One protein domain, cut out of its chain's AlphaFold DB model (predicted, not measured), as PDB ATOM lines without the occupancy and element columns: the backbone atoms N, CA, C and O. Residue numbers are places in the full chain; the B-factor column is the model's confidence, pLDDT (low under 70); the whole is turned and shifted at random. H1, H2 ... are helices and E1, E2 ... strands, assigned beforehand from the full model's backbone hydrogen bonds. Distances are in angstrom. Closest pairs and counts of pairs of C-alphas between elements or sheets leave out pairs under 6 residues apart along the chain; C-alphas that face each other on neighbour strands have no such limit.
ATOM      1  N   PRO A  16      98.439 104.212 140.782       61.16
ATOM      2  CA  PRO A  16      98.834 104.376 139.384       61.16
ATOM      3  C   PRO A  16     100.290 103.991 139.097       61.16
ATOM      4  O   PRO A  16     100.559 103.330 138.099       61.16
ATOM      5  N   LYS A  17     101.240 104.364 139.964       64.06
ATOM      6  CA  LYS A  17     102.656 104.012 139.796       64.06
ATOM      7  C   LYS A  17     102.878 102.506 139.933       64.06
ATOM      8  O   LYS A  17     103.601 101.941 139.117       64.06
ATOM      9  N   LEU A  18     102.219 101.869 140.901       61.66
ATOM     10  CA  LEU A  18     102.248 100.416 141.074       61.66
ATOM     11  C   LEU A  18     101.679  99.702 139.837       61.66
ATOM     12  O   LEU A  18     102.311  98.802 139.298       61.66
ATOM     13  N   HIS A  19     100.541 100.171 139.318       60.03
ATOM     14  CA  HIS A  19      99.933  99.671 138.079       60.03
ATOM     15  C   HIS A  19     100.870  99.786 136.871       60.03
ATOM     16  O   HIS A  19     101.046  98.822 136.127       60.03
ATOM     17  N   PHE A  20     101.518 100.941 136.686       63.31
ATOM     18  CA  PHE A  20     102.514 101.113 135.626       63.31
ATOM     19  C   PHE A  20     103.716 100.181 135.800       63.31
ATOM     20  O   PHE A  20     104.215  99.654 134.810       63.31
ATOM     21  N   GLN A  21     104.174  99.943 137.031       62.47
ATOM     22  CA  GLN A  21     105.269  99.011 137.307       62.47
ATOM     23  C   GLN A  21     104.882  97.559 137.016       62.47
ATOM     24  O   GLN A  21     105.661  96.864 136.370       62.47
ATOM     25  N   ILE A  22     103.680  97.131 137.409       60.12
ATOM     26  CA  ILE A  22     103.142  95.799 137.091       60.12
ATOM     27  C   ILE A  22     103.106  95.594 135.572       60.12
ATOM     28  O   ILE A  22     103.586  94.576 135.079       60.12
ATOM     29  N   LYS A  23     102.619  96.592 134.820       59.94
ATOM     30  CA  LYS A  23     102.608  96.551 133.349       59.94
ATOM     31  C   LYS A  23     104.012  96.532 132.741       59.94
ATOM     32  O   LYS A  23     104.253  95.772 131.812       59.94
ATOM     33  N   ARG A  24     104.940  97.351 133.253       58.16
ATOM     34  CA  ARG A  24     106.315  97.453 132.729       58.16
ATOM     35  C   ARG A  24     107.139  96.193 132.981       58.16
ATOM     36  O   ARG A  24     108.006  95.884 132.177       58.16
ATOM     37  N   MET A  25     106.895  95.489 134.087       56.69
ATOM     38  CA  MET A  25     107.604  94.246 134.409       56.69
ATOM     39  C   MET A  25     107.138  93.035 133.588       56.69
ATOM     40  O   MET A  25     107.736  91.975 133.714       56.69
ATOM     41  N   GLY A  26     106.113  93.180 132.737       51.56
ATOM     42  CA  GLY A  26     105.792  92.177 131.720       51.56
ATOM     43  C   GLY A  26     105.328  90.824 132.265       51.56
ATOM     44  O   GLY A  26     105.601  89.805 131.643       51.56
ATOM     45  N   TYR A  27     104.635  90.783 133.410       54.44
ATOM     46  CA  TYR A  27     104.080  89.532 133.944       54.44
ATOM     47  C   TYR A  27     102.983  88.980 133.012       54.44
ATOM     48  O   TYR A  27     101.846  89.458 133.027       54.44
ATOM     49  N   TYR A  28     103.332  87.991 132.189       40.06
ATOM     50  CA  TYR A  28     102.417  87.260 131.310       40.06
ATOM     51  C   TYR A  28     101.835  86.067 132.088       40.06
ATOM     52  O   TYR A  28     102.568  85.154 132.453       40.06
ATOM     53  N   TRP A  29     100.529  86.076 132.368       51.72
ATOM     54  CA  TRP A  29      99.819  84.942 132.980       51.72
ATOM     55  C   TRP A  29      98.700  84.486 132.023       51.72
ATOM     56  O   TRP A  29      97.729  85.231 131.871       51.72
ATOM     57  N   SER A  39      80.138  96.300 143.904       49.16
ATOM     58  CA  SER A  39      79.408  97.412 143.258       49.16
ATOM     59  C   SER A  39      80.273  98.506 142.605       49.16
ATOM     60  O   SER A  39      79.761  99.301 141.820       49.16
ATOM     61  N   CYS A  40      81.581  98.550 142.879       53.28
ATOM     62  CA  CYS A  40      82.551  99.433 142.214       53.28
ATOM     63  C   CYS A  40      83.583  98.673 141.356       53.28
ATOM     64  O   CYS A  40      84.579  99.257 140.919       53.28
ATOM     65  N   GLY A  41      83.362  97.375 141.127       55.66
ATOM     66  CA  GLY A  41      84.231  96.502 140.338       55.66
ATOM     67  C   GLY A  41      85.560  96.144 141.009       55.66
ATOM     68  O   GLY A  41      86.472  95.718 140.307       55.66
ATOM     69  N   HIS A  42      85.698  96.359 142.324       54.62
ATOM     70  CA  HIS A  42      86.867  95.930 143.099       54.62
ATOM     71  C   HIS A  42      86.564  94.617 143.821       54.62
ATOM     72  O   HIS A  42      85.581  94.556 144.563       54.62
ATOM     73  N   GLU A  43      87.383  93.587 143.608       49.91
ATOM     74  CA  GLU A  43      87.234  92.280 144.265       49.91
ATOM     75  C   GLU A  43      88.043  92.167 145.566       49.91
ATOM     76  O   GLU A  43      87.657  91.410 146.450       49.91
ATOM     77  N   TYR A  44      89.124  92.947 145.736       52.06
ATOM     78  CA  TYR A  44      90.047  92.766 146.863       52.06
ATOM     79  C   TYR A  44      90.567  94.077 147.472       52.06
ATOM     80  O   TYR A  44      90.732  95.095 146.794       52.06
ATOM     81  N   ILE A  45      90.911  94.019 148.762       52.06
ATOM     82  CA  ILE A  45      91.674  95.046 149.481       52.06
ATOM     83  C   ILE A  45      93.035  94.439 149.827       52.06
ATOM     84  O   ILE A  45      93.117  93.510 150.625       52.06
ATOM     85  N   LEU A  46      94.108  94.951 149.227       50.88
ATOM     86  CA  LEU A  46      95.469  94.527 149.541       50.88
ATOM     87  C   LEU A  46      96.013  95.407 150.657       50.88
ATOM     88  O   LEU A  46      96.241  96.588 150.420       50.88
ATOM     89  N   ALA A  47      96.207  94.836 151.845       48.66
ATOM     90  CA  ALA A  47      96.859  95.488 152.973       48.66
ATOM     91  C   ALA A  47      98.301  94.973 153.099       48.66
ATOM     92  O   ALA A  47      98.518  93.822 153.468       48.66
ATOM     93  N   ALA A  48      99.292  95.803 152.776       49.31
ATOM     94  CA  ALA A  48     100.705  95.469 152.944       49.31
ATOM     95  C   ALA A  48     101.278  96.233 154.138       49.31
ATOM     96  O   ALA A  48     101.216  97.460 154.159       49.31
ATOM     97  N   THR A  49     101.843  95.524 155.115       46.66
ATOM     98  CA  THR A  49     102.612  96.132 156.203       46.66
ATOM     99  C   THR A  49     104.087  96.197 155.821       46.66
ATOM    100  O   THR A  49     104.736  95.180 155.585       46.66
ATOM    101  N   ASP A  50     104.632  97.404 155.711       53.38
ATOM    102  CA  ASP A  50     106.062  97.602 155.477       53.38
ATOM    103  C   ASP A  50     106.833  97.336 156.776       53.38
ATOM    104  O   ASP A  50     106.570  97.966 157.798       53.38
ATOM    105  N   TYR A  51     107.785  96.402 156.730       50.34
ATOM    106  CA  TYR A  51     108.568  95.943 157.879       50.34
ATOM    107  C   TYR A  51     109.244  97.092 158.647       50.34
ATOM    108  O   TYR A  51     109.214  97.114 159.876       50.34
ATOM    109  N   PHE A  52     109.800  98.083 157.938       47.53
ATOM    110  CA  PHE A  52     110.556  99.177 158.568       47.53
ATOM    111  C   PHE A  52     109.666 100.300 159.051       47.53
ATOM    112  O   PHE A  52     109.863 100.855 160.130       47.53
ATOM    113  N   SER A  53     108.680 100.660 158.239       54.56
ATOM    114  CA  SER A  53     107.821 101.785 158.561       54.56
ATOM    115  C   SER A  53     106.642 101.359 159.459       54.56
ATOM    116  O   SER A  53     106.003 102.213 160.070       54.56
ATOM    117  N   LYS A  54     106.387 100.045 159.592       52.44
ATOM    118  CA  LYS A  54     105.224  99.428 160.259       52.44
ATOM    119  C   LYS A  54     103.884  99.955 159.728       52.44
ATOM    120  O   LYS A  54     102.859  99.851 160.399       52.44
ATOM    121  N   TRP A  55     103.879 100.522 158.518       47.12
ATOM    122  CA  TRP A  55     102.680 101.069 157.886       47.12
ATOM    123  C   TRP A  55     101.937 100.010 157.114       47.12
ATOM    124  O   TRP A  55     102.527  99.362 156.257       47.12
ATOM    125  N   ALA A  56     100.634  99.920 157.369       43.75
ATOM    126  CA  ALA A  56      99.695  99.211 156.520       43.75
ATOM    127  C   ALA A  56      99.252 100.125 155.364       43.75
ATOM    128  O   ALA A  56      98.566 101.127 155.579       43.75
ATOM    129  N   GLU A  57      99.632  99.786 154.138       51.50
ATOM    130  CA  GLU A  57      99.073 100.374 152.922       51.50
ATOM    131  C   GLU A  57      97.935  99.487 152.427       51.50
ATOM    132  O   GLU A  57      98.165  98.332 152.086       51.50
ATOM    133  N   ALA A  58      96.713 100.028 152.399       47.41
ATOM    134  CA  ALA A  58      95.538  99.356 151.858       47.41
ATOM    135  C   ALA A  58      95.214  99.910 150.462       47.41
ATOM    136  O   ALA A  58      94.840 101.077 150.329       47.41
ATOM    137  N   VAL A  59      95.346  99.090 149.421       55.59
ATOM    138  CA  VAL A  59      94.970  99.442 148.045       55.59
ATOM    139  C   VAL A  59      93.805  98.564 147.611       55.59
ATOM    140  O   VAL A  59      93.886  97.338 147.646       55.59
ATOM    141  N   THR A  60      92.712  99.194 147.185       50.34
ATOM    142  CA  THR A  60      91.588  98.501 146.552       50.34
ATOM    143  C   THR A  60      92.000  98.099 145.141       50.34
ATOM    144  O   THR A  60      92.229  98.966 144.291       50.34
ATOM    145  N   LEU A  61      92.120  96.801 144.885       56.34
ATOM    146  CA  LEU A  61      92.512  96.264 143.586       56.34
ATOM    147  C   LEU A  61      91.293  95.676 142.881       56.34
ATOM    148  O   LEU A  61      90.418  95.076 143.507       56.34
ATOM    149  N   LYS A  62      91.231  95.896 141.564       52.94
ATOM    150  CA  LYS A  62      90.134  95.390 140.737       52.94
ATOM    151  C   LYS A  62      90.187  93.867 140.630       52.94
ATOM    152  O   LYS A  62      89.165  93.249 140.874       52.94
ATOM    153  N   GLU A  63      91.375  93.304 140.390       60.12
ATOM    154  CA  GLU A  63      91.712  91.867 140.352       60.12
ATOM    155  C   GLU A  63      93.236  91.721 140.662       60.12
ATOM    156  O   GLU A  63      93.936  92.740 140.672       60.12
ATOM    157  N   LYS A  64      93.770  90.497 140.865       64.00
ATOM    158  CA  LYS A  64      95.231  90.177 140.865       64.00
ATOM    159  C   LYS A  64      96.078  90.639 142.073       64.00
ATOM    160  O   LYS A  64      97.098  91.324 141.946       64.00
ATOM    161  N   VAL A  65      95.650  90.265 143.285       68.00
ATOM    162  CA  VAL A  65      96.337  90.588 144.559       68.00
ATOM    163  C   VAL A  65      97.736  89.980 144.636       68.00
ATOM    164  O   VAL A  65      98.661  90.652 145.093       68.00
ATOM    165  N   GLY A  66      97.906  88.728 144.199       69.44
ATOM    166  CA  GLY A  66      99.188  88.025 144.278       69.44
ATOM    167  C   GLY A  66     100.271  88.725 143.459       69.44
ATOM    168  O   GLY A  66     101.370  88.973 143.952       69.44
ATOM    169  N   GLU A  67      99.931  89.143 142.246       71.06
ATOM    170  CA  GLU A  67     100.826  89.845 141.329       71.06
ATOM    171  C   GLU A  67     101.146  91.254 141.820       71.06
ATOM    172  O   GLU A  67     102.299  91.686 141.766       71.06
ATOM    173  N   ALA A  68     100.148  91.968 142.345       71.88
ATOM    174  CA  ALA A  68     100.362  93.281 142.937       71.88
ATOM    175  C   ALA A  68     101.269  93.206 144.170       71.88
ATOM    176  O   ALA A  68     102.163  94.041 144.328       71.88
ATOM    177  N   LEU A  69     101.084  92.189 145.016       74.50
ATOM    178  CA  LEU A  69     101.924  91.954 146.184       74.50
ATOM    179  C   LEU A  69     103.349  91.577 145.780       74.50
ATOM    180  O   LEU A  69     104.306  92.083 146.367       74.50
ATOM    181  N   TRP A  70     103.498  90.718 144.773       77.00
ATOM    182  CA  TRP A  70     104.801  90.336 144.244       77.00
ATOM    183  C   TRP A  70     105.540  91.545 143.674       77.00
ATOM    184  O   TRP A  70     106.658  91.828 144.099       77.00
ATOM    185  N   ALA A  71     104.891  92.334 142.815       77.44
ATOM    186  CA  ALA A  71     105.457  93.575 142.296       77.44
ATOM    187  C   ALA A  71     105.815  94.549 143.427       77.44
ATOM    188  O   ALA A  71     106.898  95.123 143.436       77.44
ATOM    189  N   TYR A  72     104.960  94.713 144.435       78.00
ATOM    190  CA  TYR A  72     105.274  95.556 145.588       78.00
ATOM    191  C   TYR A  72     106.522  95.079 146.348       78.00
ATOM    192  O   TYR A  72     107.346  95.896 146.759       78.00
ATOM    193  N   ARG A  73     106.686  93.761 146.511       81.19
ATOM    194  CA  ARG A  73     107.826  93.155 147.211       81.19
ATOM    195  C   ARG A  73     109.130  93.267 146.423       81.19
ATOM    196  O   ARG A  73     110.169  93.541 147.024       81.19
ATOM    197  N   THR A  74     109.081  93.081 145.108       80.56
ATOM    198  CA  THR A  74     110.264  93.028 144.232       80.56
ATOM    199  C   THR A  74     110.609  94.366 143.580       80.56
ATOM    200  O   THR A  74     111.685  94.520 143.007       80.56
ATOM    201  N   THR A  75     109.744  95.380 143.691       81.38
ATOM    202  CA  THR A  75     110.040  96.726 143.187       81.38
ATOM    203  C   THR A  75     111.078  97.442 144.037       81.38
ATOM    204  O   THR A  75     111.002  97.525 145.264       81.38
ATOM    205  N   TYR A  76     112.034  98.050 143.343       81.94
ATOM    206  CA  TYR A  76     113.012  98.933 143.952       81.94
ATOM    207  C   TYR A  76     112.362 100.228 144.446       81.94
ATOM    208  O   TYR A  76     111.637 100.910 143.708       81.94
ATOM    209  N   ARG A  77     112.658 100.612 145.690       81.19
ATOM    210  CA  ARG A  77     112.177 101.861 146.285       81.19
ATOM    211  C   ARG A  77     113.283 102.899 146.329       81.19
ATOM    212  O   ARG A  77     114.292 102.716 146.990       81.19
ATOM    213  N   THR A  78     113.039 104.060 145.728       80.88
ATOM    214  CA  THR A  78     113.996 105.182 145.706       80.88
ATOM    215  C   THR A  78     114.327 105.738 147.095       80.88
ATOM    216  O   THR A  78     115.368 106.355 147.280       80.88
ATOM    217  N   VAL A  79     113.443 105.574 148.077       79.06
ATOM    218  CA  VAL A  79     113.666 106.129 149.419       79.06
ATOM    219  C   VAL A  79     114.568 105.231 150.258       79.06
ATOM    220  O   VAL A  79     115.462 105.753 150.902       79.06
ATOM    221  N   THR A  80     114.349 103.915 150.240       83.06
ATOM    222  CA  THR A  80     115.171 102.931 150.969       83.06
ATOM    223  C   THR A  80     116.321 102.377 150.128       83.06
ATOM    224  O   THR A  80     117.102 101.577 150.626       83.06
ATOM    225  N   GLN A  81     116.376 102.742 148.841       86.44
ATOM    226  CA  GLN A  81     117.338 102.257 147.848       86.44
ATOM    227  C   GLN A  81     117.443 100.717 147.808       86.44
ATOM    228  O   GLN A  81     118.496 100.157 147.513       86.44
ATOM    229  N   ALA A  82     116.334 100.029 148.095       87.12
ATOM    230  CA  ALA A  82     116.252  98.575 148.182       87.12
ATOM    231  C   ALA A  82     114.847  98.076 147.816       87.12
ATOM    232  O   ALA A  82     113.883  98.852 147.785       87.12
ATOM    233  N   THR A  83     114.726  96.776 147.548       86.81
ATOM    234  CA  THR A  83     113.423  96.107 147.412       86.81
ATOM    235  C   THR A  83     112.922  95.671 148.787       86.81
ATOM    236  O   THR A  83     113.719  95.414 149.690       86.81
ATOM    237  N   SER A  84     111.605  95.572 148.976       85.19
ATOM    238  CA  SER A  84     111.065  95.069 150.247       85.19
ATOM    239  C   SER A  84     111.474  93.612 150.490       85.19
ATOM    240  O   SER A  84     111.764  93.254 151.625       85.19
ATOM    241  N   TYR A  85     111.560  92.794 149.434       85.62
ATOM    242  CA  TYR A  85     112.011  91.404 149.517       85.62
ATOM    243  C   TYR A  85     113.456  91.299 150.024       85.62
ATOM    244  O   TYR A  85     113.708  90.579 150.987       85.62
ATOM    245  N   SER A  86     114.383  92.078 149.457       87.88
ATOM    246  CA  SER A  86     115.803  92.022 149.840       87.88
ATOM    247  C   SER A  86     116.069  92.454 151.275       87.88
ATOM    248  O   SER A  86     116.993  91.952 151.902       87.88
ATOM    249  N   LEU A  87     115.264  93.365 151.826       88.44
ATOM    250  CA  LEU A  87     115.413  93.761 153.227       88.44
ATOM    251  C   LEU A  87     114.868  92.711 154.208       88.44
ATOM    252  O   LEU A  87     115.299  92.673 155.360       88.44
ATOM    253  N   VAL A  88     113.921  91.876 153.776       86.69
ATOM    254  CA  VAL A  88     113.371  90.791 154.602       86.69
ATOM    255  C   VAL A  88     114.277  89.567 154.531       86.69
ATOM    256  O   VAL A  88     114.697  89.079 155.575       86.69
ATOM    257  N   TYR A  89     114.614  89.124 153.319       83.69
ATOM    258  CA  TYR A  89     115.263  87.836 153.073       83.69
ATOM    259  C   TYR A  89     116.771  87.911 152.802       83.69
ATOM    260  O   TYR A  89     117.380  86.877 152.570       83.69
ATOM    261  N   GLY A  90     117.388  89.095 152.776       83.94
ATOM    262  CA  GLY A  90     118.830  89.230 152.503       83.94
ATOM    263  C   GLY A  90     119.193  89.364 151.031       83.94
ATOM    264  O   GLY A  90     120.163  90.043 150.687       83.94
ATOM    265  N   VAL A  91     118.359  88.798 150.161       82.62
ATOM    266  CA  VAL A  91     118.708  88.522 148.765       82.62
ATOM    267  C   VAL A  91     117.733  89.135 147.774       82.62
ATOM    268  O   VAL A  91     116.597  89.482 148.106       82.62
ATOM    269  N   LYS A  92     118.162  89.289 146.522       81.69
ATOM    270  CA  LYS A  92     117.277  89.749 145.449       81.69
ATOM    271  C   LYS A  92     116.267  88.642 145.111       81.69
ATOM    272  O   LYS A  92     116.624  87.476 145.012       81.69
ATOM    273  N   ALA A  93     115.002  89.011 144.921       82.56
ATOM    274  CA  ALA A  93     114.007  88.075 144.406       82.56
ATOM    275  C   ALA A  93     114.293  87.744 142.938       82.56
ATOM    276  O   ALA A  93     114.491  88.664 142.140       82.56
ATOM    277  N   VAL A  94     114.225  86.460 142.590       76.00
ATOM    278  CA  VAL A  94     114.237  85.997 141.199       76.00
ATOM    279  C   VAL A  94     112.878  86.275 140.585       76.00
ATOM    280  O   VAL A  94     111.846  85.855 141.116       76.00
ATOM    281  N   LEU A  95     112.849  87.010 139.480       75.00
ATOM    282  CA  LEU A  95     111.596  87.269 138.781       75.00
ATOM    283  C   LEU A  95     111.204  86.052 137.924       75.00
ATOM    284  O   LEU A  95     112.074  85.434 137.319       75.00
ATOM    285  N   PRO A  96     109.904  85.742 137.765       68.81
ATOM    286  CA  PRO A  96     109.451  84.681 136.860       68.81
ATOM    287  C   PRO A  96     110.026  84.797 135.438       68.81
ATOM    288  O   PRO A  96     110.394  83.796 134.836       68.81
ATOM    289  N   LEU A  97     110.178  86.025 134.923       69.56
ATOM    290  CA  LEU A  97     110.817  86.279 133.630       69.56
ATOM    291  C   LEU A  97     112.316  85.939 133.628       69.56
ATOM    292  O   LEU A  97     112.812  85.409 132.642       69.56
ATOM    293  N   GLU A  98     113.023  86.229 134.726       70.06
ATOM    294  CA  GLU A  98     114.448  85.899 134.890       70.06
ATOM    295  C   GLU A  98     114.681  84.384 134.968       70.06
ATOM    296  O   GLU A  98     115.809  83.971 134.733       70.06
ATOM    297  N   SER A  99     113.646  83.589 135.285       68.62
ATOM    298  CA  SER A  99     113.655  82.117 135.244       68.62
ATOM    299  C   SER A  99     113.316  81.547 133.866       68.62
ATOM    300  O   SER A  99     113.830  80.493 133.512       68.62
ATOM    301  N   GLN A 100     112.454  82.215 133.094       69.25
ATOM    302  CA  GLN A 100     112.086  81.777 131.740       69.25
ATOM    303  C   GLN A 100     113.146  82.142 130.700       69.25
ATOM    304  O   GLN A 100     113.358  81.410 129.738       69.25
ATOM    305  N   ILE A 101     113.799  83.286 130.885       74.69
ATOM    306  CA  ILE A 101     114.951  83.710 130.099       74.69
ATOM    307  C   ILE A 101     116.153  83.480 131.002       74.69
ATOM    308  O   ILE A 101     116.184  84.147 132.033       74.69
ATOM    309  N   PRO A 102     117.117  82.604 130.661       69.94
ATOM    310  CA  PRO A 102     118.297  82.367 131.487       69.94
ATOM    311  C   PRO A 102     119.061  83.680 131.662       69.94
ATOM    312  O   PRO A 102     119.846  84.114 130.817       69.94
ATOM    313  N   SER A 103     118.736  84.380 132.743       71.44
ATOM    314  CA  SER A 103     119.316  85.671 133.061       71.44
ATOM    315  C   SER A 103     120.760  85.462 133.499       71.44
ATOM    316  O   SER A 103     121.105  84.409 134.031       71.44
ATOM    317  N   LEU A 104     121.608  86.481 133.321       74.44
ATOM    318  CA  LEU A 104     123.012  86.447 133.758       74.44
ATOM    319  C   LEU A 104     123.168  85.939 135.198       74.44
ATOM    320  O   LEU A 104     124.119  85.233 135.501       74.44
ATOM    321  N   TRP A 105     122.220  86.269 136.074       71.56
ATOM    322  CA  TRP A 105     122.243  85.843 137.468       71.56
ATOM    323  C   TRP A 105     121.996  84.336 137.640       71.56
ATOM    324  O   TRP A 105     122.721  83.697 138.394       71.56
ATOM    325  N   ILE A 106     121.042  83.754 136.904       74.56
ATOM    326  CA  ILE A 106     120.799  82.301 136.921       74.56
ATOM    327  C   ILE A 106     121.979  81.550 136.305       74.56
ATOM    328  O   ILE A 106     122.446  80.584 136.893       74.56
ATOM    329  N   ALA A 107     122.528  82.044 135.194       78.56
ATOM    330  CA  ALA A 107     123.699  81.435 134.563       78.56
ATOM    331  C   ALA A 107     124.931  81.423 135.489       78.56
ATOM    332  O   ALA A 107     125.688  80.457 135.504       78.56
ATOM    333  N   ILE A 108     125.124  82.480 136.291       79.19
ATOM    334  CA  ILE A 108     126.179  82.522 137.313       79.19
ATOM    335  C   ILE A 108     125.903  81.490 138.413       79.19
ATOM    336  O   ILE A 108     126.817  80.770 138.794       79.19
ATOM    337  N   GLN A 109     124.663  81.383 138.901       75.56
ATOM    338  CA  GLN A 109     124.307  80.417 139.947       75.56
ATOM    339  C   GLN A 109     124.437  78.959 139.507       75.56
ATOM    340  O   GLN A 109     124.918  78.135 140.283       75.56
ATOM    341  N   GLU A 110     124.045  78.643 138.274       79.56
ATOM    342  CA  GLU A 110     124.180  77.302 137.695       79.56
ATOM    343  C   GLU A 110     125.648  76.885 137.520       79.56
ATOM    344  O   GLU A 110     125.957  75.696 137.567       79.56
ATOM    345  N   GLY A 111     126.560  77.849 137.350       80.56
ATOM    346  CA  GLY A 111     128.001  77.610 137.238       80.56
ATOM    347  C   GLY A 111     128.755  77.528 138.570       80.56
ATOM    348  O   GLY A 111     129.955  77.255 138.561       80.56
ATOM    349  N   LEU A 112     128.095  77.779 139.706       85.31
ATOM    350  CA  LEU A 112     128.727  77.780 141.025       85.31
ATOM    351  C   LEU A 112     128.700  76.391 141.671       85.31
ATOM    352  O   LEU A 112     127.702  75.669 141.618       85.31
ATOM    353  N   THR A 113     129.788  76.047 142.361       89.50
ATOM    354  CA  THR A 113     129.803  74.873 143.239       89.50
ATOM    355  C   THR A 113     128.859  75.089 144.425       89.50
ATOM    356  O   THR A 113     128.498  76.218 144.772       89.50
ATOM    357  N   ILE A 114     128.442  74.003 145.079       86.75
ATOM    358  CA  ILE A 114     127.584  74.084 146.273       86.75
ATOM    359  C   ILE A 114     128.277  74.905 147.375       86.75
ATOM    360  O   ILE A 114     127.636  75.729 148.023       86.75
ATOM    361  N   GLU A 115     129.586  74.721 147.550       90.25
ATOM    362  CA  GLU A 115     130.393  75.400 148.571       90.25
ATOM    363  C   GLU A 115     130.494  76.907 148.315       90.25
ATOM    364  O   GLU A 115     130.269  77.708 149.226       90.25
ATOM    365  N   ASP A 116     130.758  77.307 147.068       89.62
ATOM    366  CA  ASP A 116     130.825  78.722 146.696       89.62
ATOM    367  C   ASP A 116     129.462  79.404 146.829       89.62
ATOM    368  O   ASP A 116     129.383  80.526 147.334       89.62
ATOM    369  N   ASN A 117     128.384  78.714 146.438       86.38
ATOM    370  CA  ASN A 117     127.023  79.195 146.644       86.38
ATOM    371  C   ASN A 117     126.770  79.465 148.132       86.38
ATOM    372  O   ASN A 117     126.389  80.577 148.493       86.38
ATOM    373  N   VAL A 118     127.022  78.487 149.012       86.94
ATOM    374  CA  VAL A 118     126.812  78.638 150.464       86.94
ATOM    375  C   VAL A 118     127.625  79.803 151.034       86.94
ATOM    376  O   VAL A 118     127.083  80.578 151.824       86.94
ATOM    377  N   ARG A 119     128.885  79.972 150.613       89.56
ATOM    378  CA  ARG A 119     129.728  81.098 151.046       89.56
ATOM    379  C   ARG A 119     129.121  82.448 150.658       89.56
ATOM    380  O   ARG A 119     128.977  83.309 151.519       89.56
ATOM    381  N   ILE A 120     128.702  82.609 149.402       86.62
ATOM    382  CA  ILE A 120     128.070  83.847 148.911       86.62
ATOM    383  C   ILE A 120     126.776  84.144 149.683       86.62
ATOM    384  O   ILE A 120     126.551  85.278 150.103       86.62
ATOM    385  N   TRP A 121     125.936  83.129 149.914       84.62
ATOM    386  CA  TRP A 121     124.701  83.286 150.692       84.62
ATOM    387  C   TRP A 121     124.970  83.749 152.128       84.62
ATOM    388  O   TRP A 121     124.230  84.585 152.649       84.62
ATOM    389  N   LEU A 122     126.020  83.224 152.763       88.56
ATOM    390  CA  LEU A 122     126.411  83.607 154.117       88.56
ATOM    391  C   LEU A 122     126.881  85.067 154.171       88.56
ATOM    392  O   LEU A 122     126.381  85.833 154.992       88.56
ATOM    393  N   GLU A 123     127.745  85.478 153.242       89.56
ATOM    394  CA  GLU A 123     128.206  86.869 153.120       89.56
ATOM    395  C   GLU A 123     127.035  87.848 152.898       89.56
ATOM    396  O   GLU A 123     126.961  88.912 153.521       89.56
ATOM    397  N   GLU A 124     126.071  87.497 152.039       86.88
ATOM    398  CA  GLU A 124     124.888  88.331 151.798       86.88
ATOM    399  C   GLU A 124     124.008  88.493 153.043       86.88
ATOM    400  O   GLU A 124     123.404  89.562 153.230       86.88
ATOM    401  N   LEU A 125     123.932  87.445 153.868       87.81
ATOM    402  CA  LEU A 125     123.155  87.407 155.102       87.81
ATOM    403  C   LEU A 125     123.843  88.188 156.226       87.81
ATOM    404  O   LEU A 125     123.166  88.930 156.935       87.81
ATOM    405  N   GLU A 126     125.168  88.116 156.337       90.75
ATOM    406  CA  GLU A 126     125.950  88.950 157.260       90.75
ATOM    407  C   GLU A 126     125.823  90.443 156.917       90.75
ATOM    408  O   GLU A 126     125.603  91.280 157.795       90.75
ATOM    409  N   ALA A 127     125.838  90.791 155.627       90.38
ATOM    410  CA  ALA A 127     125.644  92.167 155.163       90.38
ATOM    411  C   ALA A 127     124.190  92.673 155.299       90.38
ATOM    412  O   ALA A 127     123.901  93.848 155.026       90.38
ATOM    413  N   LEU A 128     123.235  91.812 155.668       90.44
ATOM    414  CA  LEU A 128     121.816  92.163 155.684       90.44
ATOM    415  C   LEU A 128     121.504  93.250 156.706       90.44
ATOM    416  O   LEU A 128     120.803  94.209 156.379       90.44
ATOM    417  N   ASP A 129     122.032  93.150 157.921       90.81
ATOM    418  CA  ASP A 129     121.718  94.122 158.969       90.81
ATOM    419  C   ASP A 129     122.282  95.512 158.656       90.81
ATOM    420  O   ASP A 129     121.612  96.521 158.898       90.81
ATOM    421  N   GLU A 130     123.430  95.585 157.980       92.25
ATOM    422  CA  GLU A 130     123.961  96.845 157.456       92.25
ATOM    423  C   GLU A 130     123.026  97.450 156.395       92.25
ATOM    424  O   GLU A 130     122.676  98.636 156.457       92.25
ATOM    425  N   LYS A 131     122.539  96.631 155.448       91.00
ATOM    426  CA  LYS A 131     121.552  97.066 154.439       91.00
ATOM    427  C   LYS A 131     120.281  97.600 155.107       91.00
ATOM    428  O   LYS A 131     119.752  98.629 154.677       91.00
ATOM    429  N   ARG A 132     119.792  96.934 156.159       91.81
ATOM    430  CA  ARG A 132     118.596  97.346 156.917       91.81
ATOM    431  C   ARG A 132     118.805  98.672 157.637       91.81
ATOM    432  O   ARG A 132     117.964  99.563 157.509       91.81
ATOM    433  N   LEU A 133     119.932  98.832 158.328       92.88
ATOM    434  CA  LEU A 133     120.277 100.072 159.021       92.88
ATOM    435  C   LEU A 133     120.370 101.246 158.041       92.88
ATOM    436  O   LEU A 133     119.772 102.301 158.264       92.88
ATOM    437  N   LYS A 134     121.048 101.051 156.907       92.25
ATOM    438  CA  LYS A 134     121.162 102.068 155.855       92.25
ATOM    439  C   LYS A 134     119.798 102.445 155.275       92.25
ATOM    440  O   LYS A 134     119.503 103.632 155.119       92.25
ATOM    441  N   ALA A 135     118.946 101.460 154.990       89.44
ATOM    442  CA  ALA A 135     117.587 101.697 154.504       89.44
ATOM    443  C   ALA A 135     116.747 102.495 155.518       89.44
ATOM    444  O   ALA A 135     116.026 103.419 155.128       89.44
ATOM    445  N   GLN A 136     116.876 102.189 156.813       89.38
ATOM    446  CA  GLN A 136     116.210 102.924 157.886       89.38
ATOM    447  C   GLN A 136     116.688 104.381 157.958       89.38
ATOM    448  O   GLN A 136     115.866 105.298 157.930       89.38
ATOM    449  N   GLN A 137     118.000 104.619 157.961       91.44
ATOM    450  CA  GLN A 137     118.567 105.974 157.991       91.44
ATOM    451  C   GLN A 137     118.110 106.816 156.793       91.44
ATOM    452  O   GLN A 137     117.755 107.991 156.935       91.44
ATOM    453  N   GLN A 138     118.072 106.226 155.594       88.81
ATOM    454  CA  GLN A 138     117.587 106.914 154.396       88.81
ATOM    455  C   GLN A 138     116.102 107.275 154.498       88.81
ATOM    456  O   GLN A 138     115.705 108.378 154.098       88.81
ATOM    457  N   LEU A 139     115.291 106.373 155.058       85.56
ATOM    458  CA  LEU A 139     113.872 106.590 155.304       85.56
ATOM    459  C   LEU A 139     113.641 107.738 156.298       85.56
ATOM    460  O   LEU A 139     112.852 108.641 156.011       85.56
ATOM    461  N   GLU A 140     114.361 107.757 157.415       87.44
ATOM    462  CA  GLU A 140     114.303 108.838 158.407       87.44
ATOM    463  C   GLU A 140     114.716 110.182 157.789       87.44
ATOM    464  O   GLU A 140     113.987 111.177 157.876       87.44
ATOM    465  N   CYS A 141     115.828 110.202 157.044       89.75
ATOM    466  CA  CYS A 141     116.277 111.377 156.295       89.75
ATOM    467  C   CYS A 141     115.222 111.866 155.293       89.75
ATOM    468  O   CYS A 141     115.057 113.071 155.072       89.75
ATOM    469  N   TYR A 142     114.526 110.952 154.615       85.69
ATOM    470  CA  TYR A 142     113.448 111.298 153.690       85.69
ATOM    471  C   TYR A 142     112.249 111.909 154.421       85.69
ATOM    472  O   TYR A 142     111.759 112.967 154.017       85.69
ATOM    473  N   GLN A 143     111.818 111.307 155.527       81.44
ATOM    474  CA  GLN A 143     110.714 111.818 156.339       81.44
ATOM    475  C   GLN A 143     111.020 113.208 156.895       81.44
ATOM    476  O   GLN A 143     110.184 114.105 156.781       81.44
ATOM    477  N   ALA A 144     112.236 113.436 157.393       86.62
ATOM    478  CA  ALA A 144     112.684 114.747 157.859       86.62
ATOM    479  C   ALA A 144     112.668 115.802 156.736       86.62
ATOM    480  O   ALA A 144     112.215 116.936 156.932       86.62
ATOM    481  N   ARG A 145     113.090 115.434 155.517       88.75
ATOM    482  CA  ARG A 145     113.011 116.316 154.336       88.75
ATOM    483  C   ARG A 145     111.565 116.663 153.979       88.75
ATOM    484  O   ARG A 145     111.253 117.836 153.751       88.75
ATOM    485  N   MET A 146     110.675 115.672 153.968       82.50
ATOM    486  CA  MET A 146     109.246 115.860 153.693       82.50
ATOM    487  C   MET A 146     108.576 116.749 154.744       82.50
ATOM    488  O   MET A 146     107.898 117.718 154.394       82.50
ATOM    489  N   MET A 147     108.854 116.483 156.019       78.62
ATOM    490  CA  MET A 147     108.438 117.277 157.173       78.62
ATOM    491  C   MET A 147     108.837 118.746 157.015       78.62
ATOM    492  O   MET A 147     107.996 119.642 157.115       78.62
ATOM    493  N   LYS A 148     110.111 119.012 156.707       85.81
ATOM    494  CA  LYS A 148     110.634 120.373 156.520       85.81
ATOM    495  C   LYS A 148     109.950 121.084 155.353       85.81
ATOM    496  O   LYS A 148     109.539 122.236 155.493       85.81
ATOM    497  N   LYS A 149     109.780 120.401 154.214       86.06
ATOM    498  CA  LYS A 149     109.114 120.955 153.022       86.06
ATOM    499  C   LYS A 149     107.651 121.304 153.293       86.06
ATOM    500  O   LYS A 149     107.190 122.354 152.848       86.06
ATOM    501  N   PHE A 150     106.939 120.449 154.024       78.50
ATOM    502  CA  PHE A 150     105.557 120.701 154.422       78.50
ATOM    503  C   PHE A 150     105.472 121.864 155.414       78.50
ATOM    504  O   PHE A 150     104.795 122.853 155.135       78.50
ATOM    505  N   ASN A 151     106.224 121.801 156.516       81.44
ATOM    506  CA  ASN A 151     106.214 122.824 157.563       81.44
ATOM    507  C   ASN A 151     106.610 124.210 157.038       81.44
ATOM    508  O   ASN A 151     106.031 125.195 157.485       81.44
ATOM    509  N   LYS A 152     107.490 124.305 156.026       84.12
ATOM    510  CA  LYS A 152     107.831 125.579 155.362       84.12
ATOM    511  C   LYS A 152     106.600 126.325 154.821       84.12
ATOM    512  O   LYS A 152     106.608 127.549 154.769       84.12
ATOM    513  N   LYS A 153     105.547 125.610 154.410       78.31
ATOM    514  CA  LYS A 153     104.305 126.201 153.878       78.31
ATOM    515  C   LYS A 153     103.215 126.384 154.937       78.31
ATOM    516  O   LYS A 153     102.202 127.027 154.662       78.31
ATOM    517  N   VAL A 154     103.380 125.816 156.129       76.19
ATOM    518  CA  VAL A 154     102.363 125.866 157.181       76.19
ATOM    519  C   VAL A 154     102.536 127.139 157.995       76.19
ATOM    520  O   VAL A 154     103.502 127.291 158.734       76.19
TER     521      VAL A 154
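AT A GLANCE: This is residues 16 to 29 and 39 to 154 of the 224 residues of an uncharacterized protein of Handroanthus impetiginosus (UniProt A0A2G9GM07). A long bar of two helices set end to end, H6 and then H7, runs along one side of a loose, flattened assembly; below it, a two-stranded hairpin, E1 and E2, has H2 packed mostly on E1, and H1 crosses H2. H3 bridges from H2 to the beginning of H7, while the chain from H3 swings out through the small helices H4 and H5 and back to H6 in an open loop with few contacts, and residues 144 to 154 at the end of the bar stick out free. The printed part has 130 residues with seven named helices and two named strands, in the order H1, E1, E2, H2, H3, H4, H5, H6, H7; the sheet, E1 - E2, is antiparallel, and the class is mostly helix. The whole is loose, with a radius of gyration of the C-alphas of 18.0 A, and spans 58 by 39 by 20 A.

IN THESE COORDINATES: H1, residues 16 to 24, begins at C-alpha 16 at (98.834, 104.376, 139.384) and is 12.2 A long. E1 is residues 44 to 49, 16.0 A, and E2 is residues 56 to 61, 15.1 A. H2 is residues 65 to 74, 14.1 A, with C-alpha 65 at (96.337, 90.588, 144.559). H3, H4 and H5 are residues 84 to 89, 96 to 100 and 104 to 110. H6, residues 114 to 126, is 18.6 A long. H7, residues 128 to 151, is 34.5 A long and ends at C-alpha 151 at (106.214, 122.824, 157.563).

HOW THE PARTS SIT: H1 touches H2, about perpendicular at 85 degrees, with the C-alphas of Ile 22 and Ala 71 closest at 6.1 A. E1 and E2 form a hairpin, with N 46 to O 59 at 2.9 A and N 59 to O 46 at 2.8 A within hydrogen-bond range. The closest C-alphas of E1 and H2, those of Leu 46 and Val 65, are 6.4 A apart. H2 touches H3, about perpendicular at 76 degrees, with the C-alphas of Arg 73 and Ser 84 closest at 4.8 A. Between them, residues 76 to 77 pair antiparallel with residues 82 to 83. H3 and residues 128 to 132 of H7 only just touch, with 3 pairs of C-alphas within 8 A, at a shallow tilt of 27 degrees, opposite ways; the closest are those of Leu 87 and Arg 132, 6.0 A. Helix packing is mostly crossed, only just: of 3 touching pairs with a tilt, 1 is shallow. H4 and H5 are close but not clearly touching, with the C-alphas of Ser 99 and Ile 106 closest at 7.3 A. H5 and H6 are also close but not clearly touching, with those of Gln 109 and Asn 117 closest at 7.3 A, at a steep tilt of 55 degrees. H6 and H7 meet only through their link. H7 is apart from E1, E2 and H2. In H1 to H7, every O i to N i+4 pair is within hydrogen-bond range.

THE WHOLE: The two farthest C-alphas, Thr 113 and Val 154, are 59.6 A apart. Residues 30 to 38 are not printed, and C-alphas 29 and 39 are 26.0 A apart across the cut. Of the links printed whole, none is long. Mean pLDDT of the printed part is 73.6; 47 residues are under 70, among them 16 to 29 and 39 to 66.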